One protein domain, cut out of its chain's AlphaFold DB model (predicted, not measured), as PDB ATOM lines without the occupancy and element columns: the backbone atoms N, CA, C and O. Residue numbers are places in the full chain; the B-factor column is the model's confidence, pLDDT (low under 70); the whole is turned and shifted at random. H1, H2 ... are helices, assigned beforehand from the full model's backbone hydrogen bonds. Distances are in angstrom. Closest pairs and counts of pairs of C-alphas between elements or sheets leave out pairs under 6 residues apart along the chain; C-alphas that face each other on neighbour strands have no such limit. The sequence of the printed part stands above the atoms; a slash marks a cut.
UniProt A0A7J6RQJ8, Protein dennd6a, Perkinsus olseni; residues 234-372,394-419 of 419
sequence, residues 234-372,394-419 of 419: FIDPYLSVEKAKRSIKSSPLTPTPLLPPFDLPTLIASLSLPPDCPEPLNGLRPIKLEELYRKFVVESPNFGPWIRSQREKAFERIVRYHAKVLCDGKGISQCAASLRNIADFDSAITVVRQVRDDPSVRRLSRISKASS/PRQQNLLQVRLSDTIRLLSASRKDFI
ATOM      1  N   PHE A 234    -149.832  88.127  10.074       92.19
ATOM      2  CA  PHE A 234    -150.419  86.903  10.621       92.19
ATOM      3  C   PHE A 234    -149.387  85.787  10.850       92.19
ATOM      4  O   PHE A 234    -149.664  84.841  11.589       92.19
ATOM      5  N   ILE A 235    -148.221  85.846  10.199       89.69
ATOM      6  CA  ILE A 235    -147.284  84.717  10.126       89.69
ATOM      7  C   ILE A 235    -146.452  84.605  11.402       89.69
ATOM      8  O   ILE A 235    -146.494  83.578  12.078       89.69
ATOM      9  N   ASP A 236    -145.714  85.645  11.772       84.56
ATOM     10  CA  ASP A 236    -144.782  85.564  12.899       84.56
ATOM     11  C   ASP A 236    -145.455  85.352  14.268       84.56
ATOM     12  O   ASP A 236    -145.043  84.436  14.989       84.56
ATOM     13  N   PRO A 237    -146.503  86.099  14.663       87.31
ATOM     14  CA  PRO A 237    -147.108  85.916  15.984       87.31
ATOM     15  C   PRO A 237    -147.892  84.601  16.116       87.31
ATOM     16  O   PRO A 237    -147.874  83.989  17.186       87.31
ATOM     17  N   TYR A 238    -148.542  84.128  15.046       88.38
ATOM     18  CA  TYR A 238    -149.499  83.012  15.125       88.38
ATOM     19  C   TYR A 238    -149.023  81.712  14.464       88.38
ATOM     20  O   TYR A 238    -149.542  80.640  14.785       88.38
ATOM     21  N   LEU A 239    -148.038  81.770  13.562       90.75
ATOM     22  CA  LEU A 239    -147.576  80.639  12.743       90.75
ATOM     23  C   LEU A 239    -146.063  80.363  12.870       90.75
ATOM     24  O   LEU A 239    -145.511  79.611  12.063       90.75
ATOM     25  N   SER A 240    -145.376  80.918  13.880       90.00
ATOM     26  CA  SER A 240    -143.921  80.747  14.043       90.00
ATOM     27  C   SER A 240    -143.505  79.302  14.341       90.00
ATOM     28  O   SER A 240    -143.470  78.833  15.482       90.00
ATOM     29  N   VAL A 241    -143.076  78.610  13.285       92.50
ATOM     30  CA  VAL A 241    -142.471  77.274  13.362       92.50
ATOM     31  C   VAL A 241    -141.124  77.319  14.093       92.50
ATOM     32  O   VAL A 241    -140.781  76.390  14.821       92.50
ATOM     33  N   GLU A 242    -140.348  78.393  13.941       91.94
ATOM     34  CA  GLU A 242    -138.999  78.481  14.514       91.94
ATOM     35  C   GLU A 242    -139.006  78.613  16.042       91.94
ATOM     36  O   GLU A 242    -138.140  78.047  16.714       91.94
ATOM     37  N   LYS A 243    -140.000  79.302  16.622       90.81
ATOM     38  CA  LYS A 243    -140.184  79.347  18.083       90.81
ATOM     39  C   LYS A 243    -140.495  77.953  18.639       90.81
ATOM     40  O   LYS A 243    -139.875  77.525  19.613       90.81
ATOM     41  N   ALA A 244    -141.377  77.215  17.969       91.88
ATOM     42  CA  ALA A 244    -141.712  75.837  18.321       91.88
ATOM     43  C   ALA A 244    -140.505  74.887  18.198       91.88
ATOM     44  O   ALA A 244    -140.232  74.115  19.115       91.88
ATOM     45  N   LYS A 245    -139.723  74.983  17.113       93.69
ATOM     46  CA  LYS A 245    -138.497  74.186  16.932       93.69
ATOM     47  C   LYS A 245    -137.472  74.423  18.038       93.69
ATOM     48  O   LYS A 245    -136.846  73.465  18.482       93.69
ATOM     49  N   ARG A 246    -137.284  75.675  18.471       93.75
ATOM     50  CA  ARG A 246    -136.385  76.010  19.590       93.75
ATOM     51  C   ARG A 246    -136.843  75.353  20.891       93.75
ATOM     52  O   ARG A 246    -136.023  74.712  21.535       93.75
ATOM     53  N   SER A 247    -138.140  75.425  21.199       92.69
ATOM     54  CA  SER A 247    -138.732  74.747  22.363       92.69
ATOM     55  C   SER A 247    -138.507  73.227  22.329       92.69
ATOM     56  O   SER A 247    -137.989  72.645  23.283       92.69
ATOM     57  N   ILE A 248    -138.779  72.594  21.180       93.88
ATOM     58  CA  ILE A 248    -138.555  71.153  20.972       93.88
ATOM     59  C   ILE A 248    -137.080  70.779  21.156       93.88
ATOM     60  O   ILE A 248    -136.780  69.756  21.759       93.88
ATOM     61  N   LYS A 249    -136.146  71.587  20.635       91.25
ATOM     62  CA  LYS A 249    -134.706  71.333  20.808       91.25
ATOM     63  C   LYS A 249    -134.298  71.358  22.280       91.25
ATOM     64  O   LYS A 249    -133.486  70.533  22.676       91.25
ATOM     65  N   SER A 250    -134.824  72.303  23.062       90.50
ATOM     66  CA  SER A 250    -134.493  72.417  24.486       90.50
ATOM     67  C   SER A 250    -135.128  71.328  25.346       90.50
ATOM     68  O   SER A 250    -134.518  70.913  26.323       90.50
ATOM     69  N   SER A 251    -136.331  70.862  24.998       91.31
ATOM     70  CA  SER A 251    -137.033  69.834  25.771       91.31
ATOM     71  C   SER A 251    -137.773  68.843  24.862       91.31
ATOM     72  O   SER A 251    -138.986  68.954  24.664       91.31
ATOM     73  N   PRO A 252    -137.059  67.849  24.301       91.62
ATOM     74  CA  PRO A 252    -137.624  66.916  23.324       91.62
ATOM     75  C   PRO A 252    -138.704  65.976  23.864       91.62
ATOM     76  O   PRO A 252    -139.463  65.420  23.087       91.62
ATOM     77  N   LEU A 253    -138.754  65.735  25.175       92.81
ATOM     78  CA  LEU A 253    -139.709  64.799  25.784       92.81
ATOM     79  C   LEU A 253    -140.999  65.480  26.259       92.81
ATOM     80  O   LEU A 253    -141.862  64.825  26.836       92.81
ATOM     81  N   THR A 254    -141.138  66.785  26.017       91.62
ATOM     82  CA  THR A 254    -142.357  67.535  26.342       91.62
ATOM     83  C   THR A 254    -143.359  67.511  25.190       91.62
ATOM     84  O   THR A 254    -142.967  67.304  24.038       91.62
ATOM     85  N   PRO A 255    -144.664  67.706  25.465       93.25
ATOM     86  CA  PRO A 255    -145.682  67.720  24.423       93.25
ATOM     87  C   PRO A 255    -145.351  68.689  23.287       93.25
ATOM     88  O   PRO A 255    -144.813  69.773  23.513       93.25
ATOM     89  N   THR A 256    -145.698  68.299  22.055       92.69
ATOM     90  CA  THR A 256    -145.455  69.136  20.875       92.69
ATOM     91  C   THR A 256    -146.067  70.525  21.092       92.69
ATOM     92  O   THR A 256    -147.272  70.612  21.337       92.69
ATOM     93  N   PRO A 257    -145.280  71.611  20.989       92.62
ATOM     94  CA  PRO A 257    -145.778  72.955  21.240       92.62
ATOM     95  C   PRO A 257    -146.894  73.307  20.253       92.62
ATOM     96  O   PRO A 257    -146.736  73.178  19.036       92.62
ATOM     97  N   LEU A 258    -148.022  73.762  20.796       90.38
ATOM     98  CA  LEU A 258    -149.157  74.229  20.009       90.38
ATOM     99  C   LEU A 258    -148.897  75.640  19.473       90.38
ATOM    100  O   LEU A 258    -148.157  76.431  20.061       90.38
ATOM    101  N   LEU A 259    -149.537  75.959  18.349       90.81
ATOM    102  CA  LEU A 259    -149.541  77.316  17.812       90.81
ATOM    103  C   LEU A 259    -150.445  78.216  18.672       90.81
ATOM    104  O   LEU A 259    -151.527  77.761  19.063       90.81
ATOM    105  N   PRO A 260    -150.067  79.485  18.917       90.12
ATOM    106  CA  PRO A 260    -150.911  80.434  19.640       90.12
ATOM    107  C   PRO A 260    -152.319  80.549  19.028       90.12
ATOM    108  O   PRO A 260    -152.477  80.370  17.808       90.12
ATOM    109  N   PRO A 261    -153.361  80.799  19.842       90.69
ATOM    110  CA  PRO A 261    -154.679  81.139  19.322       90.69
ATOM    111  C   PRO A 261    -154.617  82.479  18.580       90.69
ATOM    112  O   PRO A 261    -153.803  83.338  18.905       90.69
ATOM    113  N   PHE A 262    -155.463  82.631  17.564       92.62
ATOM    114  CA  PHE A 262    -155.578  83.881  16.820       92.62
ATOM    115  C   PHE A 262    -156.445  84.880  17.594       92.62
ATOM    116  O   PHE A 262    -157.527  84.504  18.043       92.62
ATOM    117  N   ASP A 263    -155.984  86.127  17.697       91.75
ATOM    118  CA  ASP A 263    -156.720  87.222  18.328       91.75
ATOM    119  C   ASP A 263    -156.615  88.517  17.506       91.75
ATOM    120  O   ASP A 263    -155.527  89.044  17.259       91.75
ATOM    121  N   LEU A 264    -157.761  89.034  17.059       93.44
ATOM    122  CA  LEU A 264    -157.813  90.192  16.164       93.44
ATOM    123  C   LEU A 264    -157.416  91.513  16.861       93.44
ATOM    124  O   LEU A 264    -156.595  92.232  16.294       93.44
ATOM    125  N   PRO A 265    -157.917  91.853  18.067       94.12
ATOM    126  CA  PRO A 265    -157.479  93.043  18.797       94.12
ATOM    127  C   PRO A 265    -155.966  93.090  19.034       94.12
ATOM    128  O   PRO A 265    -155.345  94.120  18.776       94.12
ATOM    129  N   THR A 266    -155.355  91.974  19.452       93.44
ATOM    130  CA  THR A 266    -153.898  91.894  19.659       93.44
ATOM    131  C   THR A 266    -153.122  92.081  18.354       93.44
ATOM    132  O   THR A 266    -152.106  92.780  18.339       93.44
ATOM    133  N   LEU A 267    -153.602  91.499  17.244       94.12
ATOM    134  CA  LEU A 267    -153.011  91.721  15.920       94.12
ATOM    135  C   LEU A 267    -153.047  93.208  15.550       94.12
ATOM    136  O   LEU A 267    -152.030  93.751  15.142       94.12
ATOM    137  N   ILE A 268    -154.201  93.857  15.705       93.94
ATOM    138  CA  ILE A 268    -154.381  95.266  15.340       93.94
ATOM    139  C   ILE A 268    -153.478  96.172  16.183       93.94
ATOM    140  O   ILE A 268    -152.817  97.051  15.638       93.94
ATOM    141  N   ALA A 269    -153.379  95.919  17.491       92.81
ATOM    142  CA  ALA A 269    -152.531  96.698  18.394       92.81
ATOM    143  C   ALA A 269    -151.025  96.586  18.083       92.81
ATOM    144  O   ALA A 269    -150.257  97.475  18.441       92.81
ATOM    145  N   SER A 270    -150.598  95.500  17.433       91.06
ATOM    146  CA  SER A 270    -149.200  95.232  17.061       91.06
ATOM    147  C   SER A 270    -148.972  95.227  15.545       91.06
ATOM    148  O   SER A 270    -147.966  94.701  15.064       91.06
ATOM    149  N   LEU A 271    -149.905  95.802  14.779       92.25
ATOM    150  CA  LEU A 271    -149.913  95.725  13.326       92.25
ATOM    151  C   LEU A 271    -148.735  96.500  12.728       92.25
ATOM    152  O   LEU A 271    -148.639  97.719  12.847       92.25
ATOM    153  N   SER A 272    -147.854  95.784  12.035       90.69
ATOM    154  CA  SER A 272    -146.717  96.363  11.329       90.69
ATOM    155  C   SER A 272    -146.504  95.619  10.018       90.69
ATOM    156  O   SER A 272    -146.397  94.393  10.008       90.69
ATOM    157  N   LEU A 273    -146.492  96.357   8.908       92.25
ATOM    158  CA  LEU A 273    -146.188  95.799   7.594       92.25
ATOM    159  C   LEU A 273    -144.666  95.644   7.421       92.25
ATOM    160  O   LEU A 273    -143.904  96.413   8.009       92.25
ATOM    161  N   PRO A 274    -144.205  94.686   6.595       92.12
ATOM    162  CA  PRO A 274    -142.793  94.576   6.238       92.12
ATOM    163  C   PRO A 274    -142.254  95.877   5.612       92.12
ATOM    164  O   PRO A 274    -143.002  96.545   4.897       92.12
ATOM    165  N   PRO A 275    -140.964  96.215   5.805       87.12
ATOM    166  CA  PRO A 275    -140.377  97.449   5.271       87.12
ATOM    167  C   PRO A 275    -140.425  97.516   3.737       87.12
ATOM    168  O   PRO A 275    -140.630  98.587   3.173       87.12
ATOM    169  N   ASP A 276    -140.320  96.363   3.073       88.31
ATOM    170  CA  ASP A 276    -140.347  96.239   1.611       88.31
ATOM    171  C   ASP A 276    -141.776  96.109   1.048       88.31
ATOM    172  O   ASP A 276    -141.979  95.635  -0.071       88.31
ATOM    173  N   CYS A 277    -142.798  96.476   1.828       90.62
ATOM    174  CA  CYS A 277    -144.180  96.411   1.375       90.62
ATOM    175  C   CYS A 277    -144.399  97.348   0.172       90.62
ATOM    176  O   CYS A 277    -144.072  98.536   0.251       90.62
ATOM    177  N   PRO A 278    -144.994  96.870  -0.936       91.19
ATOM    178  CA  PRO A 278    -145.273  97.730  -2.076       91.19
ATOM    179  C   PRO A 278    -146.427  98.701  -1.784       91.19
ATOM    180  O   PRO A 278    -147.318  98.440  -0.965       91.19
ATOM    181  N   GLU A 279    -146.439  99.831  -2.494       88.50
ATOM    182  CA  GLU A 279    -147.607 100.712  -2.551       88.50
ATOM    183  C   GLU A 279    -148.808  99.986  -3.187       88.50
ATOM    184  O   GLU A 279    -148.624  99.177  -4.109       88.50
ATOM    185  N   PRO A 280    -150.044 100.281  -2.749       86.06
ATOM    186  CA  PRO A 280    -150.428 101.369  -1.840       86.06
ATOM    187  C   PRO A 280    -150.452 101.002  -0.349       86.06
ATOM    188  O   PRO A 280    -150.731 101.871   0.473       86.06
ATOM    189  N   LEU A 281    -150.163  99.750   0.031       88.75
ATOM    190  CA  LEU A 281    -150.271  99.313   1.430       88.75
ATOM    191  C   LEU A 281    -149.285 100.035   2.357       88.75
ATOM    192  O   LEU A 281    -149.670 100.429   3.454       88.75
ATOM    193  N   ASN A 282    -148.052 100.267   1.902       86.00
ATOM    194  CA  ASN A 282    -147.021 100.949   2.695       86.00
ATOM    195  C   ASN A 282    -147.375 102.414   3.030       86.00
ATOM    196  O   ASN A 282    -147.014 102.926   4.083       86.00
ATOM    197  N   GLY A 283    -148.128 103.086   2.153       84.12
ATOM    198  CA  GLY A 283    -148.585 104.467   2.348       84.12
ATOM    199  C   GLY A 283    -149.986 104.583   2.954       84.12
ATOM    200  O   GLY A 283    -150.520 105.690   3.072       84.12
ATOM    201  N   LEU A 284    -150.629 103.462   3.295       88.19
ATOM    202  CA  LEU A 284    -152.013 103.477   3.740       88.19
ATOM    203  C   LEU A 284    -152.116 104.006   5.173       88.19
ATOM    204  O   LEU A 284    -151.405 103.566   6.074       88.19
ATOM    205  N   ARG A 285    -153.049 104.938   5.408       88.81
ATOM    206  CA  ARG A 285    -153.299 105.457   6.763       88.81
ATOM    207  C   ARG A 285    -153.625 104.297   7.718       88.81
ATOM    208  O   ARG A 285    -154.496 103.498   7.360       88.81
ATOM    209  N   PRO A 286    -153.059 104.258   8.941       89.75
ATOM    210  CA  PRO A 286    -153.256 103.151   9.880       89.75
ATOM    211  C   PRO A 286    -154.725 102.773  10.090       89.75
ATOM    212  O   PRO A 286    -155.072 101.611   9.957       89.75
ATOM    213  N   ILE A 287    -155.615 103.756  10.267       89.06
ATOM    214  CA  ILE A 287    -157.060 103.527  10.455       89.06
ATOM    215  C   ILE A 287    -157.668 102.713   9.302       89.06
ATOM    216  O   ILE A 287    -158.396 101.754   9.537       89.06
ATOM    217  N   LYS A 288    -157.341 103.072   8.053       88.88
ATOM    218  CA  LYS A 288    -157.830 102.374   6.854       88.88
ATOM    219  C   LYS A 288    -157.238 100.970   6.744       88.88
ATOM    220  O   LYS A 288    -157.927 100.042   6.330       88.88
ATOM    221  N   LEU A 289    -155.966 100.820   7.117       91.94
ATOM    222  CA  LEU A 289    -155.304  99.524   7.149       91.94
ATOM    223  C   LEU A 289    -155.982  98.607   8.171       91.94
ATOM    224  O   LEU A 289    -156.373  97.501   7.821       91.94
ATOM    225  N   GLU A 290    -156.199  99.069   9.402       93.06
ATOM    226  CA  GLU A 290    -156.891  98.275  10.417       93.06
ATOM    227  C   GLU A 290    -158.299  97.859   9.976       93.06
ATOM    228  O   GLU A 290    -158.710  96.726  10.218       93.06
ATOM    229  N   GLU A 291    -159.043  98.759   9.328       90.88
ATOM    230  CA  GLU A 291    -160.369  98.467   8.779       90.88
ATOM    231  C   GLU A 291    -160.303  97.336   7.740       90.88
ATOM    232  O   GLU A 291    -161.078  96.383   7.819       90.88
ATOM    233  N   LEU A 292    -159.310  97.370   6.841       92.94
ATOM    234  CA  LEU A 292    -159.062  96.310   5.858       92.94
ATOM    235  C   LEU A 292    -158.780  94.957   6.531       92.94
ATOM    236  O   LEU A 292    -159.340  93.940   6.117       92.94
ATOM    237  N   TYR A 293    -157.968  94.929   7.594       95.00
ATOM    238  CA  TYR A 293    -157.720  93.702   8.364       95.00
ATOM    239  C   TYR A 293    -158.976  93.207   9.086       95.00
ATOM    240  O   TYR A 293    -159.251  92.006   9.060       95.00
ATOM    241  N   ARG A 294    -159.764  94.100   9.702       94.62
ATOM    242  CA  ARG A 294    -161.034  93.734  10.352       94.62
ATOM    243  C   ARG A 294    -161.987  93.092   9.348       94.62
ATOM    244  O   ARG A 294    -162.497  92.008   9.616       94.62
ATOM    245  N   LYS A 295    -162.151  93.691   8.169       91.44
ATOM    246  CA  LYS A 295    -162.985  93.133   7.097       91.44
ATOM    247  C   LYS A 295    -162.479  91.801   6.582       91.44
ATOM    248  O   LYS A 295    -163.250  90.854   6.468       91.44
ATOM    249  N   PHE A 296    -161.179  91.700   6.318       95.25
ATOM    250  CA  PHE A 296    -160.583  90.442   5.886       95.25
ATOM    251  C   PHE A 296    -160.805  89.321   6.907       95.25
ATOM    252  O   PHE A 296    -161.056  88.187   6.526       95.25
ATOM    253  N   VAL A 297    -160.746  89.619   8.203       95.00
ATOM    254  CA  VAL A 297    -160.885  88.599   9.249       95.00
ATOM    255  C   VAL A 297    -162.345  88.249   9.550       95.00
ATOM    256  O   VAL A 297    -162.637  87.079   9.796       95.00
ATOM    257  N   VAL A 298    -163.247  89.236   9.549       90.94
ATOM    258  CA  VAL A 298    -164.642  89.082  10.002       90.94
ATOM    259  C   VAL A 298    -165.615  88.839   8.847       90.94
ATOM    260  O   VAL A 298    -166.470  87.965   8.951       90.94
ATOM    261  N   GLU A 299    -165.501  89.603   7.760       87.50
ATOM    262  CA  GLU A 299    -166.469  89.598   6.650       87.50
ATOM    263  C   GLU A 299    -166.046  88.655   5.511       87.50
ATOM    264  O   GLU A 299    -166.893  88.028   4.871       87.50
ATOM    265  N   SER A 300    -164.739  88.531   5.256       92.81
ATOM    266  CA  SER A 300    -164.242  87.797   4.089       92.81
ATOM    267  C   SER A 300    -164.418  86.282   4.214       92.81
ATOM    268  O   SER A 300    -164.059  85.686   5.236       92.81
ATOM    269  N   PRO A 301    -164.826  85.594   3.130       94.25
ATOM    270  CA  PRO A 301    -164.849  84.135   3.101       94.25
ATOM    271  C   PRO A 301    -163.432  83.534   3.079       94.25
ATOM    272  O   PRO A 301    -163.259  82.333   3.298       94.25
ATOM    273  N   ASN A 302    -162.408  84.346   2.804       95.06
ATOM    274  CA  ASN A 302    -161.065  83.880   2.480       95.06
ATOM    275  C   ASN A 302    -160.227  83.562   3.728       95.06
ATOM    276  O   ASN A 302    -159.491  82.569   3.739       95.06
ATOM    277  N   PHE A 303    -160.337  84.372   4.789       95.69
ATOM    278  CA  PHE A 303    -159.435  84.301   5.942       95.69
ATOM    279  C   PHE A 303    -159.544  82.984   6.711       95.69
ATOM    280  O   PHE A 303    -158.538  82.306   6.909       95.69
ATOM    281  N   GLY A 304    -160.752  82.583   7.116       94.19
ATOM    282  CA  GLY A 304    -160.964  81.393   7.947       94.19
ATOM    283  C   GLY A 304    -160.404  80.094   7.335       94.19
ATOM    284  O   GLY A 304    -159.696  79.343   8.013       94.19
ATOM    285  N   PRO A 305    -160.697  79.772   6.064       93.56
ATOM    286  CA  PRO A 305    -160.074  78.645   5.370       93.56
ATOM    287  C   PRO A 305    -158.558  78.806   5.196       93.56
ATOM    288  O   PRO A 305    -157.820  77.838   5.395       93.56
ATOM    289  N   TRP A 306    -158.087  80.012   4.865       94.44
ATOM    290  CA  TRP A 306    -156.663  80.286   4.688       94.44
ATOM    291  C   TRP A 306    -155.873  80.056   5.985       94.44
ATOM    292  O   TRP A 306    -154.955  79.233   5.987       94.44
ATOM    293  N   ILE A 307    -156.259  80.681   7.103       93.69
ATOM    294  CA  ILE A 307    -155.533  80.573   8.377       93.69
ATOM    295  C   ILE A 307    -155.537  79.137   8.903       93.69
ATOM    296  O   ILE A 307    -154.516  78.660   9.395       93.69
ATOM    297  N   ARG A 308    -156.645  78.397   8.738       92.75
ATOM    298  CA  ARG A 308    -156.708  76.969   9.088       92.75
ATOM    299  C   ARG A 308    -155.705  76.150   8.283       92.75
ATOM    300  O   ARG A 308    -154.939  75.396   8.877       92.75
ATOM    301  N   SER A 309    -155.657  76.344   6.962       92.38
ATOM    302  CA  SER A 309    -154.691  75.653   6.099       92.38
ATOM    303  C   SER A 309    -153.245  75.995   6.469       92.38
ATOM    304  O   SER A 309    -152.393  75.108   6.526       92.38
ATOM    305  N   GLN A 310    -152.953  77.266   6.767       91.81
ATOM    306  CA  GLN A 310    -151.610  77.677   7.179       91.81
ATOM    307  C   GLN A 310    -151.218  77.104   8.546       91.81
ATOM    308  O   GLN A 310    -150.099  76.613   8.695       91.81
ATOM    309  N   ARG A 311    -152.134  77.092   9.526       92.94
ATOM    310  CA  ARG A 311    -151.905  76.468  10.842       92.94
ATOM    311  C   ARG A 311    -151.664  74.971  10.720       92.94
ATOM    312  O   ARG A 311    -150.737  74.472  11.349       92.94
ATOM    313  N   GLU A 312    -152.431  74.269   9.889       91.50
ATOM    314  CA  GLU A 312    -152.231  72.839   9.637       91.50
ATOM    315  C   GLU A 312    -150.840  72.573   9.046       91.50
ATOM    316  O   GLU A 312    -150.087  71.762   9.583       91.50
ATOM    317  N   LYS A 313    -150.442  73.318   8.005       91.00
ATOM    318  CA  LYS A 313    -149.105  73.204   7.393       91.00
ATOM    319  C   LYS A 313    -147.984  73.529   8.381       91.00
ATOM    320  O   LYS A 313    -146.964  72.837   8.408       91.00
ATOM    321  N   ALA A 314    -148.138  74.584   9.179       92.12
ATOM    322  CA  ALA A 314    -147.158  74.978  10.186       92.12
ATOM    323  C   ALA A 314    -147.030  73.910  11.281       92.12
ATOM    324  O   ALA A 314    -145.918  73.486  11.593       92.12
ATOM    325  N   PHE A 315    -148.153  73.415  11.805       93.38
ATOM    326  CA  PHE A 315    -148.174  72.365  12.817       93.38
ATOM    327  C   PHE A 315    -147.576  71.059  12.294       93.38
ATOM    328  O   PHE A 315    -146.713  70.471  12.938       93.38
ATOM    329  N   GLU A 316    -147.916  70.659  11.071       92.19
ATOM    330  CA  GLU A 316    -147.314  69.504  10.414       92.19
ATOM    331  C   GLU A 316    -145.778  69.645  10.300       92.19
ATOM    332  O   GLU A 316    -145.036  68.691  10.556       92.19
ATOM    333  N   ARG A 317    -145.258  70.837   9.970       92.50
ATOM    334  CA  ARG A 317    -143.803  71.099   9.964       92.50
ATOM    335  C   ARG A 317    -143.189  70.976  11.360       92.50
ATOM    336  O   ARG A 317    -142.084  70.442  11.475       92.50
ATOM    337  N   ILE A 318    -143.885  71.442  12.398       94.19
ATOM    338  CA  ILE A 318    -143.460  71.331  13.802       94.19
ATOM    339  C   ILE A 318    -143.409  69.858  14.225       94.19
ATOM    340  O   ILE A 318    -142.372  69.407  14.705       94.19
ATOM    341  N   VAL A 319    -144.471  69.087  13.983       94.19
ATOM    342  CA  VAL A 319    -144.549  67.662  14.343       94.19
ATOM    343  C   VAL A 319    -143.477  66.850  13.616       94.19
ATOM    344  O   VAL A 319    -142.781  66.050  14.237       94.19
ATOM    345  N   ARG A 320    -143.271  67.078  12.313       91.31
ATOM    346  CA  ARG A 320    -142.198  66.404  11.559       91.31
ATOM    347  C   ARG A 320    -140.816  66.725  12.117       91.31
ATOM    348  O   ARG A 320    -139.949  65.851  12.165       91.31
ATOM    349  N   TYR A 321    -140.595  67.971  12.529       93.00
ATOM    350  CA  TYR A 321    -139.355  68.357  13.187       93.00
ATOM    351  C   TYR A 321    -139.206  67.659  14.546       93.00
ATOM    352  O   TYR A 321    -138.140  67.117  14.830       93.00
ATOM    353  N   HIS A 322    -140.278  67.596  15.335       94.69
ATOM    354  CA  HIS A 322    -140.303  66.895  16.614       94.69
ATOM    355  C   HIS A 322    -139.955  65.411  16.458       94.69
ATOM    356  O   HIS A 322    -139.043  64.919  17.118       94.69
ATOM    357  N   ALA A 323    -140.579  64.729  15.495       92.81
ATOM    358  CA  ALA A 323    -140.269  63.344  15.155       92.81
ATOM    359  C   ALA A 323    -138.784  63.152  14.816       92.81
ATOM    360  O   ALA A 323    -138.169  62.180  15.251       92.81
ATOM    361  N   LYS A 324    -138.186  64.092  14.068       91.06
ATOM    362  CA  LYS A 324    -136.759  64.045  13.724       91.06
ATOM    363  C   LYS A 324    -135.867  64.143  14.965       91.06
ATOM    364  O   LYS A 324    -134.896  63.398  15.039       91.06
ATOM    365  N   VAL A 325    -136.188  65.028  15.910       92.31
ATOM    366  CA  VAL A 325    -135.431  65.182  17.167       92.31
ATOM    367  C   VAL A 325    -135.584  63.943  18.053       92.31
ATOM    368  O   VAL A 325    -134.595  63.434  18.559       92.31
ATOM    369  N   LEU A 326    -136.793  63.386  18.165       92.06
ATOM    370  CA  LEU A 326    -137.054  62.155  18.925       92.06
ATOM    371  C   LEU A 326    -136.360  60.908  18.352       92.06
ATOM    372  O   LEU A 326    -136.166  59.922  19.062       92.06
ATOM    373  N   CYS A 327    -135.991  60.939  17.070       89.19
ATOM    374  CA  CYS A 327    -135.199  59.892  16.425       89.19
ATOM    375  C   CYS A 327    -133.683  60.039  16.658       89.19
ATOM    376  O   CYS A 327    -132.926  59.175  16.204       89.19
ATOM    377  N   ASP A 328    -133.224  61.123  17.289       85.56
ATOM    378  CA  ASP A 328    -131.818  61.328  17.631       85.56
ATOM    379  C   ASP A 328    -131.490  60.634  18.962       85.56
ATOM    380  O   ASP A 328    -131.609  61.204  20.048       85.56
ATOM    381  N   GLY A 329    -131.114  59.355  18.870       73.50
ATOM    382  CA  GLY A 329    -130.971  58.472  20.029       73.50
ATOM    383  C   GLY A 329    -130.004  58.973  21.106       73.50
ATOM    384  O   GLY A 329    -130.267  58.753  22.284       73.50
ATOM    385  N   LYS A 330    -128.933  59.693  20.733       76.31
ATOM    386  CA  LYS A 330    -127.951  60.224  21.699       76.31
ATOM    387  C   LYS A 330    -128.531  61.351  22.556       76.31
ATOM    388  O   LYS A 330    -128.284  61.397  23.759       76.31
ATOM    389  N   GLY A 331    -129.311  62.244  21.943       81.06
ATOM    390  CA  GLY A 331    -129.968  63.339  22.659       81.06
ATOM    391  C   GLY A 331    -131.053  62.820  23.599       81.06
ATOM    392  O   GLY A 331    -131.119  63.218  24.759       81.06
ATOM    393  N   ILE A 332    -131.859  61.860  23.133       88.06
ATOM    394  CA  ILE A 332    -132.964  61.330  23.938       88.06
ATOM    395  C   ILE A 332    -132.482  60.505  25.130       88.06
ATOM    396  O   ILE A 332    -133.069  60.634  26.202       88.06
ATOM    397  N   SER A 333    -131.402  59.725  25.008       85.06
ATOM    398  CA  SER A 333    -130.837  59.017  26.166       85.06
ATOM    399  C   SER A 333    -130.385  59.976  27.272       85.06
ATOM    400  O   SER A 333    -130.590  59.699  28.449       85.06
ATOM    401  N   GLN A 334    -129.825  61.136  26.904       86.69
ATOM    402  CA  GLN A 334    -129.419  62.157  27.871       86.69
ATOM    403  C   GLN A 334    -130.631  62.832  28.532       86.69
ATOM    404  O   GLN A 334    -130.647  63.025  29.747       86.69
ATOM    405  N   CYS A 335    -131.674  63.145  27.754       86.38
ATOM    406  CA  CYS A 335    -132.928  63.670  28.296       86.38
ATOM    407  C   CYS A 335    -133.619  62.661  29.226       86.38
ATOM    408  O   CYS A 335    -134.132  63.055  30.270       86.38
ATOM    409  N   ALA A 336    -133.599  61.370  28.882       87.25
ATOM    410  CA  ALA A 336    -134.178  60.304  29.696       87.25
ATOM    411  C   ALA A 336    -133.488  60.178  31.062       87.25
ATOM    412  O   ALA A 336    -134.164  60.002  32.070       87.25
ATOM    413  N   ALA A 337    -132.163  60.353  31.116       87.88
ATOM    414  CA  ALA A 337    -131.402  60.357  32.368       87.88
ATOM    415  C   ALA A 337    -131.754  61.529  33.307       87.88
ATOM    416  O   ALA A 337    -131.411  61.497  34.485       87.88
ATOM    417  N   SER A 338    -132.421  62.573  32.801       88.62
ATOM    418  CA  SER A 338    -132.828  63.742  33.595       88.62
ATOM    419  C   SER A 338    -134.219  63.600  34.231       88.62
ATOM    420  O   SER A 338    -134.616  64.472  35.008       88.62
ATOM    421  N   LEU A 339    -134.967  62.542  33.898       90.38
ATOM    422  CA  LEU A 339    -136.309  62.275  34.426       90.38
ATOM    423  C   LEU A 339    -136.219  61.798  35.881       90.38
ATOM    424  O   LEU A 339    -135.326  61.024  36.226       90.38
ATOM    425  N   ARG A 340    -137.120  62.279  36.749       89.94
ATOM    426  CA  ARG A 340    -136.984  62.105  38.212       89.94
ATOM    427  C   ARG A 340    -138.085  61.273  38.851       89.94
ATOM    428  O   ARG A 340    -137.954  60.896  40.011       89.94
ATOM    429  N   ASN A 341    -139.178  61.027  38.141       91.56
ATOM    430  CA  ASN A 341    -140.294  60.241  38.648       91.56
ATOM    431  C   ASN A 341    -140.939  59.407  37.528       91.56
ATOM    432  O   ASN A 341    -140.743  59.662  36.339       91.56
ATOM    433  N   ILE A 342    -141.739  58.410  37.916       91.62
ATOM    434  CA  ILE A 342    -142.411  57.491  36.982       91.62
ATOM    435  C   ILE A 342    -143.383  58.237  36.047       91.62
ATOM    436  O   ILE A 342    -143.490  57.886  34.871       91.62
ATOM    437  N   ALA A 343    -144.050  59.290  36.531       91.75
ATOM    438  CA  ALA A 343    -144.984  60.080  35.729       91.75
ATOM    439  C   ALA A 343    -144.281  60.850  34.595       91.75
ATOM    440  O   ALA A 343    -144.843  60.975  33.507       91.75
ATOM    441  N   ASP A 344    -143.038  61.298  34.800       91.81
ATOM    442  CA  ASP A 344    -142.221  61.947  33.771       91.81
ATOM    443  C   ASP A 344    -141.914  60.965  32.627       91.81
ATOM    444  O   ASP A 344    -142.025  61.322  31.452       91.81
ATOM    445  N   PHE A 345    -141.586  59.708  32.957       92.44
ATOM    446  CA  PHE A 345    -141.399  58.645  31.963       92.44
ATOM    447  C   PHE A 345    -142.698  58.333  31.214       92.44
ATOM    448  O   PHE A 345    -142.681  58.210  29.988       92.44
ATOM    449  N   ASP A 346    -143.827  58.231  31.920       93.19
ATOM    450  CA  ASP A 346    -145.131  57.962  31.304       93.19
ATOM    451  C   ASP A 346    -145.567  59.111  30.373       93.19
ATOM    452  O   ASP A 346    -146.060  58.868  29.264       93.19
ATOM    453  N   SER A 347    -145.301  60.361  30.765       93.88
ATOM    454  CA  SER A 347    -145.499  61.550  29.932       93.88
ATOM    455  C   SER A 347    -144.607  61.515  28.688       93.88
ATOM    456  O   SER A 347    -145.110  61.611  27.566       93.88
ATOM    457  N   ALA A 348    -143.306  61.255  28.850       93.31
ATOM    458  CA  ALA A 348    -142.356  61.153  27.746       93.31
ATOM    459  C   ALA A 348    -142.753  60.061  26.736       93.31
ATOM    460  O   ALA A 348    -142.792  60.303  25.528       93.31
ATOM    461  N   ILE A 349    -143.123  58.867  27.212       94.00
ATOM    462  CA  ILE A 349    -143.609  57.771  26.359       94.00
ATOM    463  C   ILE A 349    -144.882  58.192  25.613       94.00
ATOM    464  O   ILE A 349    -145.029  57.894  24.423       94.00
ATOM    465  N   THR A 350    -145.792  58.896  26.288       95.50
ATOM    466  CA  THR A 350    -147.027  59.410  25.683       95.50
ATOM    467  C   THR A 350    -146.730  60.407  24.568       95.50
ATOM    468  O   THR A 350    -147.302  60.284  23.484       95.50
ATOM    469  N   VAL A 351    -145.785  61.327  24.770       95.00
ATOM    470  CA  VAL A 351    -145.348  62.289  23.747       95.00
ATOM    471  C   VAL A 351    -144.799  61.574  22.513       95.00
ATOM    472  O   VAL A 351    -145.236  61.854  21.395       95.00
ATOM    473  N   VAL A 352    -143.897  60.600  22.688       94.69
ATOM    474  CA  VAL A 352    -143.331  59.864  21.544       94.69
ATOM    475  C   VAL A 352    -144.415  59.078  20.800       94.69
ATOM    476  O   VAL A 352    -144.409  59.043  19.568       94.69
ATOM    477  N   ARG A 353    -145.388  58.493  21.516       94.31
ATOM    478  CA  ARG A 353    -146.548  57.826  20.900       94.31
ATOM    479  C   ARG A 353    -147.401  58.802  20.092       94.31
ATOM    480  O   ARG A 353    -147.677  58.515  18.933       94.31
ATOM    481  N   GLN A 354    -147.746  59.961  20.655       94.00
ATOM    482  CA  GLN A 354    -148.521  60.996  19.962       94.00
ATOM    483  C   GLN A 354    -147.830  61.452  18.671       94.00
ATOM    484  O   GLN A 354    -148.459  61.475  17.616       94.00
ATOM    485  N   VAL A 355    -146.525  61.740  18.721       94.00
ATOM    486  CA  VAL A 355    -145.755  62.153  17.536       94.00
ATOM    487  C   VAL A 355    -145.667  61.031  16.498       94.00
ATOM    488  O   VAL A 355    -145.793  61.282  15.300       94.00
ATOM    489  N   ARG A 356    -145.472  59.780  16.930       92.50
ATOM    490  CA  ARG A 356    -145.431  58.613  16.036       92.50
ATOM    491  C   ARG A 356    -146.770  58.373  15.334       92.50
ATOM    492  O   ARG A 356    -146.788  57.994  14.158       92.50
ATOM    493  N   ASP A 357    -147.866  58.563  16.064       91.75
ATOM    494  CA  ASP A 357    -149.221  58.271  15.607       91.75
ATOM    495  C   ASP A 357    -149.862  59.413  14.803       91.75
ATOM    496  O   ASP A 357    -150.876  59.190  14.134       91.75
ATOM    497  N   ASP A 358    -149.231  60.591  14.778       91.50
ATOM    498  CA  ASP A 358    -149.681  61.744  14.003       91.50
ATOM    499  C   ASP A 358    -149.790  61.429  12.490       91.50
ATOM    500  O   ASP A 358    -148.868  60.843  11.892       91.50
ATOM    501  N   PRO A 359    -150.890  61.832  11.817       88.00
ATOM    502  CA  PRO A 359    -151.097  61.590  10.389       88.00
ATOM    503  C   PRO A 359    -149.965  62.100   9.495       88.00
ATOM    504  O   PRO A 359    -149.692  61.508   8.450       88.00
ATOM    505  N   SER A 360    -149.300  63.187   9.879       85.00
ATOM    506  CA  SER A 360    -148.210  63.811   9.125       85.00
ATOM    507  C   SER A 360    -146.938  62.965   9.127       85.00
ATOM    508  O   SER A 360    -146.186  62.958   8.151       85.00
ATOM    509  N   VAL A 361    -146.706  62.222  10.212       85.56
ATOM    510  CA  VAL A 361    -145.568  61.303  10.373       85.56
ATOM    511  C   VAL A 361    -145.898  59.935   9.775       85.56
ATOM    512  O   VAL A 361    -145.050  59.308   9.139       85.56
ATOM    513  N   ARG A 362    -147.154  59.483   9.892       82.38
ATOM    514  CA  ARG A 362    -147.643  58.244   9.259       82.38
ATOM    515  C   ARG A 362    -147.744  58.336   7.734       82.38
ATOM    516  O   ARG A 362    -147.476  57.353   7.048       82.38
ATOM    517  N   ARG A 363    -148.125  59.486   7.166       72.69
ATOM    518  CA  ARG A 363    -148.190  59.664   5.700       72.69
ATOM    519  C   ARG A 363    -146.828  59.456   5.041       72.69
ATOM    520  O   ARG A 363    -146.758  58.809   3.999       72.69
ATOM    521  N   LEU A 364    -145.753  59.905   5.689       65.69
ATOM    522  CA  LEU A 364    -144.388  59.708   5.200       65.69
ATOM    523  C   LEU A 364    -144.008  58.223   5.102       65.69
ATOM    524  O   LEU A 364    -143.322  57.847   4.163       65.69
ATOM    525  N   SER A 365    -144.494  57.346   5.986       56.34
ATOM    526  CA  SER A 365    -144.217  55.905   5.866       56.34
ATOM    527  C   SER A 365    -145.053  55.219   4.773       56.34
ATOM    528  O   SER A 365    -144.562  54.305   4.106       56.34
ATOM    529  N   ARG A 366    -146.293  55.677   4.531       52.66
ATOM    530  CA  ARG A 366    -147.201  55.108   3.510       52.66
ATOM    531  C   ARG A 366    -146.825  55.460   2.072       52.66
ATOM    532  O   ARG A 366    -146.978  54.602   1.208       52.66
ATOM    533  N   ILE A 367    -146.304  56.662   1.816       53.09
ATOM    534  CA  ILE A 367    -145.855  57.066   0.470       53.09
ATOM    535  C   ILE A 367    -144.758  56.114  -0.051       53.09
ATOM    536  O   ILE A 367    -144.730  55.818  -1.240       53.09
ATOM    537  N   SER A 368    -143.937  55.530   0.835       46.03
ATOM    538  CA  SER A 368    -142.958  54.493   0.460       46.03
ATOM    539  C   SER A 368    -143.575  53.132   0.090       46.03
ATOM    540  O   SER A 368    -143.009  52.393  -0.713       46.03
ATOM    541  N   LYS A 369    -144.734  52.775   0.667       45.22
ATOM    542  CA  LYS A 369    -145.422  51.506   0.369       45.22
ATOM    543  C   LYS A 369    -146.146  51.558  -0.975       45.22
ATOM    544  O   LYS A 369    -146.148  50.571  -1.693       45.22
ATOM    545  N   ALA A 370    -146.711  52.711  -1.335       46.41
ATOM    546  CA  ALA A 370    -147.348  52.897  -2.640       46.41
ATOM    547  C   ALA A 370    -146.330  52.944  -3.796       46.41
ATOM    548  O   ALA A 370    -146.641  52.498  -4.894       46.41
ATOM    549  N   SER A 371    -145.103  53.423  -3.551       46.91
ATOM    550  CA  SER A 371    -144.019  53.432  -4.545       46.91
ATOM    551  C   SER A 371    -143.210  52.129  -4.627       46.91
ATOM    552  O   SER A 371    -142.261  52.061  -5.403       46.91
ATOM    553  N   SER A 372    -143.564  51.097  -3.849       44.34
ATOM    554  CA  SER A 372    -142.909  49.775  -3.860       44.34
ATOM    555  C   SER A 372    -143.810  48.624  -4.332       44.34
ATOM    556  O   SER A 372    -143.403  47.466  -4.261       44.34
ATOM    557  N   PRO A 394    -136.898  56.550  -0.422       45.41
ATOM    558  CA  PRO A 394    -137.905  55.719   0.257       45.41
ATOM    559  C   PRO A 394    -137.382  54.898   1.451       45.41
ATOM    560  O   PRO A 394    -138.125  54.641   2.400       45.41
ATOM    561  N   ARG A 395    -136.086  54.537   1.468       49.84
ATOM    562  CA  ARG A 395    -135.453  53.810   2.589       49.84
ATOM    563  C   ARG A 395    -135.385  54.635   3.883       49.84
ATOM    564  O   ARG A 395    -135.470  54.069   4.967       49.84
ATOM    565  N   GLN A 396    -135.284  55.965   3.792       51.22
ATOM    566  CA  GLN A 396    -135.212  56.851   4.964       51.22
ATOM    567  C   GLN A 396    -136.575  57.046   5.655       51.22
ATOM    568  O   GLN A 396    -136.617  57.449   6.815       51.22
ATOM    569  N   GLN A 397    -137.691  56.754   4.976       52.69
ATOM    570  CA  GLN A 397    -139.043  57.063   5.460       52.69
ATOM    571  C   GLN A 397    -139.643  55.950   6.345       52.69
ATOM    572  O   GLN A 397    -140.248  56.253   7.374       52.69
ATOM    573  N   ASN A 398    -139.399  54.666   6.034       59.59
ATOM    574  CA  ASN A 398    -139.737  53.542   6.933       59.59
ATOM    575  C   ASN A 398    -138.878  53.528   8.209       59.59
ATOM    576  O   ASN A 398    -139.305  53.029   9.249       59.59
ATOM    577  N   LEU A 399    -137.698  54.147   8.154       74.88
ATOM    578  CA  LEU A 399    -136.766  54.245   9.270       74.88
ATOM    579  C   LEU A 399    -137.298  55.120  10.421       74.88
ATOM    580  O   LEU A 399    -136.969  54.856  11.572       74.88
ATOM    581  N   LEU A 400    -138.136  56.129  10.147       81.25
ATOM    582  CA  LEU A 400    -138.650  57.044  11.181       81.25
ATOM    583  C   LEU A 400    -139.610  56.353  12.159       81.25
ATOM    584  O   LEU A 400    -139.473  56.505  13.367       81.25
ATOM    585  N   GLN A 401    -140.560  55.561  11.656       86.12
ATOM    586  CA  GLN A 401    -141.521  54.833  12.499       86.12
ATOM    587  C   GLN A 401    -140.833  53.775  13.375       86.12
ATOM    588  O   GLN A 401    -141.192  53.597  14.543       86.12
ATOM    589  N   VAL A 402    -139.817  53.106  12.819       87.50
ATOM    590  CA  VAL A 402    -138.981  52.146  13.551       87.50
ATOM    591  C   VAL A 402    -138.194  52.866  14.644       87.50
ATOM    592  O   VAL A 402    -138.334  52.509  15.808       87.50
ATOM    593  N   ARG A 403    -137.486  53.953  14.310       89.50
ATOM    594  CA  ARG A 403    -136.698  54.725  15.281       89.50
ATOM    595  C   ARG A 403    -137.535  55.301  16.417       89.50
ATOM    596  O   ARG A 403    -137.131  55.192  17.563       89.50
ATOM    597  N   LEU A 404    -138.719  55.849  16.133       91.50
ATOM    598  CA  LEU A 404    -139.626  56.314  17.191       91.50
ATOM    599  C   LEU A 404    -140.093  55.163  18.094       91.50
ATOM    600  O   LEU A 404    -140.256  55.346  19.298       91.50
ATOM    601  N   SER A 405    -140.291  53.968  17.533       91.69
ATOM    602  CA  SER A 405    -140.629  52.779  18.321       91.69
ATOM    603  C   SER A 405    -139.454  52.305  19.177       91.69
ATOM    604  O   SER A 405    -139.671  51.882  20.312       91.69
ATOM    605  N   ASP A 406    -138.223  52.435  18.687       91.94
ATOM    606  CA  ASP A 406    -137.014  52.164  19.466       91.94
ATOM    607  C   ASP A 406    -136.837  53.181  20.598       91.94
ATOM    608  O   ASP A 406    -136.547  52.785  21.725       91.94
ATOM    609  N   THR A 407    -137.131  54.464  20.362       92.25
ATOM    610  CA  THR A 407    -137.163  55.487  21.419       92.25
ATOM    611  C   THR A 407    -138.190  55.145  22.507       92.25
ATOM    612  O   THR A 407    -137.893  55.262  23.693       92.25
ATOM    613  N   ILE A 408    -139.381  54.652  22.137       93.56
ATOM    614  CA  ILE A 408    -140.385  54.180  23.111       93.56
ATOM    615  C   ILE A 408    -139.849  52.997  23.925       93.56
ATOM    616  O   ILE A 408    -140.051  52.958  25.140       93.56
ATOM    617  N   ARG A 409    -139.182  52.031  23.278       93.38
ATOM    618  CA  ARG A 409    -138.582  50.873  23.963       93.38
ATOM    619  C   ARG A 409    -137.493  51.307  24.938       93.38
ATOM    620  O   ARG A 409    -137.498  50.820  26.062       93.38
ATOM    621  N   LEU A 410    -136.632  52.242  24.533       92.44
ATOM    622  CA  LEU A 410    -135.587  52.819  25.378       92.44
ATOM    623  C   LEU A 410    -136.197  53.461  26.625       92.44
ATOM    624  O   LEU A 410    -135.853  53.066  27.733       92.44
ATOM    625  N   LEU A 411    -137.161  54.372  26.461       92.00
ATOM    626  CA  LEU A 411    -137.821  55.031  27.595       92.00
ATOM    627  C   LEU A 411    -138.548  54.030  28.505       92.00
ATOM    628  O   LEU A 411    -138.538  54.179  29.723       92.00
ATOM    629  N   SER A 412    -139.151  52.989  27.925       92.75
ATOM    630  CA  SER A 412    -139.826  51.932  28.688       92.75
ATOM    631  C   SER A 412    -138.846  51.058  29.475       92.75
ATOM    632  O   SER A 412    -139.196  50.602  30.559       92.75
ATOM    633  N   ALA A 413    -137.648  50.804  28.939       91.69
ATOM    634  CA  ALA A 413    -136.584  50.092  29.642       91.69
ATOM    635  C   ALA A 413    -136.038  50.943  30.795       91.69
ATOM    636  O   ALA A 413    -136.091  50.499  31.933       91.69
ATOM    637  N   SER A 414    -135.682  52.207  30.540       89.25
ATOM    638  CA  SER A 414    -135.208  53.124  31.587       89.25
ATOM    639  C   SER A 414    -136.229  53.333  32.709       89.25
ATOM    640  O   SER A 414    -135.856  53.409  33.873       89.25
ATOM    641  N   ARG A 415    -137.529  53.371  32.384       92.00
ATOM    642  CA  ARG A 415    -138.604  53.406  33.385       92.00
ATOM    643  C   ARG A 415    -138.628  52.148  34.255       92.00
ATOM    644  O   ARG A 415    -138.921  52.256  35.437       92.00
ATOM    645  N   LYS A 416    -138.398  50.964  33.671       91.38
ATOM    646  CA  LYS A 416    -138.340  49.699  34.421       91.38
ATOM    647  C   LYS A 416    -137.113  49.638  35.319       91.38
ATOM    648  O   LYS A 416    -137.250  49.162  36.427       91.38
ATOM    649  N   ASP A 417    -135.973  50.139  34.849       88.94
ATOM    650  CA  ASP A 417    -134.733  50.186  35.632       88.94
ATOM    651  C   ASP A 417    -134.813  51.192  36.798       88.94
ATOM    652  O   ASP A 417    -134.057  51.083  37.758       88.94
ATOM    653  N   PHE A 418    -135.705  52.187  36.710       89.31
ATOM    654  CA  PHE A 418    -135.943  53.180  37.764       89.31
ATOM    655  C   PHE A 418    -136.867  52.682  38.894       89.31
ATOM    656  O   PHE A 418    -136.791  53.211  40.003       89.31
ATOM    657  N   ILE A 419    -137.766  51.731  38.604       86.75
ATOM    658  CA  ILE A 419    -138.691  51.108  39.574       86.75
ATOM    659  C   ILE A 419    -137.939  50.038  40.356       86.75
ATOM    660  O   ILE A 419    -138.099  50.019  41.597       86.75
TER     661      ILE A 419
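Overview. This is residues 234 to 372 and 394 to 419 of the 419 residues of the protein "Protein dennd6a" of Perkinsus olseni (UniProt A0A7J6RQJ8). The model has a rough T shape: the long helix H5 is the stem, and one of its ends meets a crossbar in which H7 and H9 run side by side, with H6 packed on one part of H9 and H8 on another. H2 lies along H5, with the short H1 before it, and beyond the other end of H5 a small helical hairpin, H3 and H4, makes a head from which residues 275 to 280 stick out. The printed part has 165 residues with nine named helices, H1 to H9 in order along the chain, and no named strand; the class is all helix. The whole is loose, with a radius of gyration of the C-alphas of 20.8 A and spans of 65 by 44 by 27 A.

Arrangement. H9, residues 394 to 418, is the longest helix. It touches H7, residues 342 to 357, at a shallow tilt of 13 degrees, opposite ways; the closest C-alphas, those of Ile 349 and Ile 408, are 5.8 A apart. With residues 407 to 414 alone H9 touches H6, residues 329 to 336, at a shallow tilt of 30 degrees, the same way, closest at Leu 411 and Ala 336, C-alphas 6.7 A apart. With residues 394 to 401 alone it touches H8, residues 359 to 370, at a steep tilt of 48 degrees, opposite ways, closest at Asn 398 and Ser 365, C-alphas 5.2 A apart. H5, residues 303 to 326, is the hub, touching six helices. Its residues 323 to 326 alone touch H9 at a steep tilt of 64 degrees, with the closest C-alphas, those of Leu 326 and Leu 404, 6.6 A apart. H5 and H7 touch at a steep tilt of 60 degrees, opposite ways, closest at Ala 323 and Val 355, C-alphas 6.1 A apart. H5 and H8 touch about perpendicular, at 75 degrees, closest at Glu 316 and Ser 360, C-alphas 5.9 A apart. H2, residues 241 to 250, touches H5 at a shallow tilt of 25 degrees, the same way, closest at Val 241 and Ile 318, C-alphas 6.0 A apart. H1, residues 234 to 239, and H5 only just touch, with 3 pairs of C-alphas within 8 A, the closest those of Leu 239 and Ala 314 at 6.2 A. H4, residues 286 to 298, and H5 touch only at the corner, and only just, with 3 such pairs, closest at Val 297 and Phe 303, C-alphas 5.6 A apart. H4 forms a helical hairpin with H3, residues 264 to 269, at a shallow tilt of 13 degrees, closest at Glu 290 and Ile 268, C-alphas 6.3 A apart. H3 and H5 are apart. Every O i to N i+4 pair is within hydrogen-bond range in H2, H3, H4, H5 and H7; the counts are 1 of 2 in H1, 3 of 4 in H6, 4 of 8 in H8 and 16 of 21 in H9.

Along the chain. H9 is 37.6 A from first to last C-alpha and ends with C-alpha 418 at (-135.943, 53.180, 37.764). H5 measures 34.1 A, from C-alpha 303 at (-159.435, 84.301, 5.942) to C-alpha 326 at (-137.054, 62.155, 18.925). H7 measures 22.4 A, H4 18.1 A, H8 16.1 A, H2 14.5 A, H6 10.3 A, H3 8.7 A and H1 7.2 A. H1 begins at C-alpha 234, (-150.419, 86.903, 10.621).

Size, cuts and confidence. The two C-alphas farthest apart, those of Pro 280 and Ile 419, are 66.2 A apart. Residues 373 to 393 are not printed, and C-alphas 372 and 394 are 8.8 A apart across this cut. The links H2 to H3 and H3 to H4 are long, with 13 and 16 residues. Mean pLDDT of the printed part is 87.3; residues 364 to 372 and 394 to 398 are under 70.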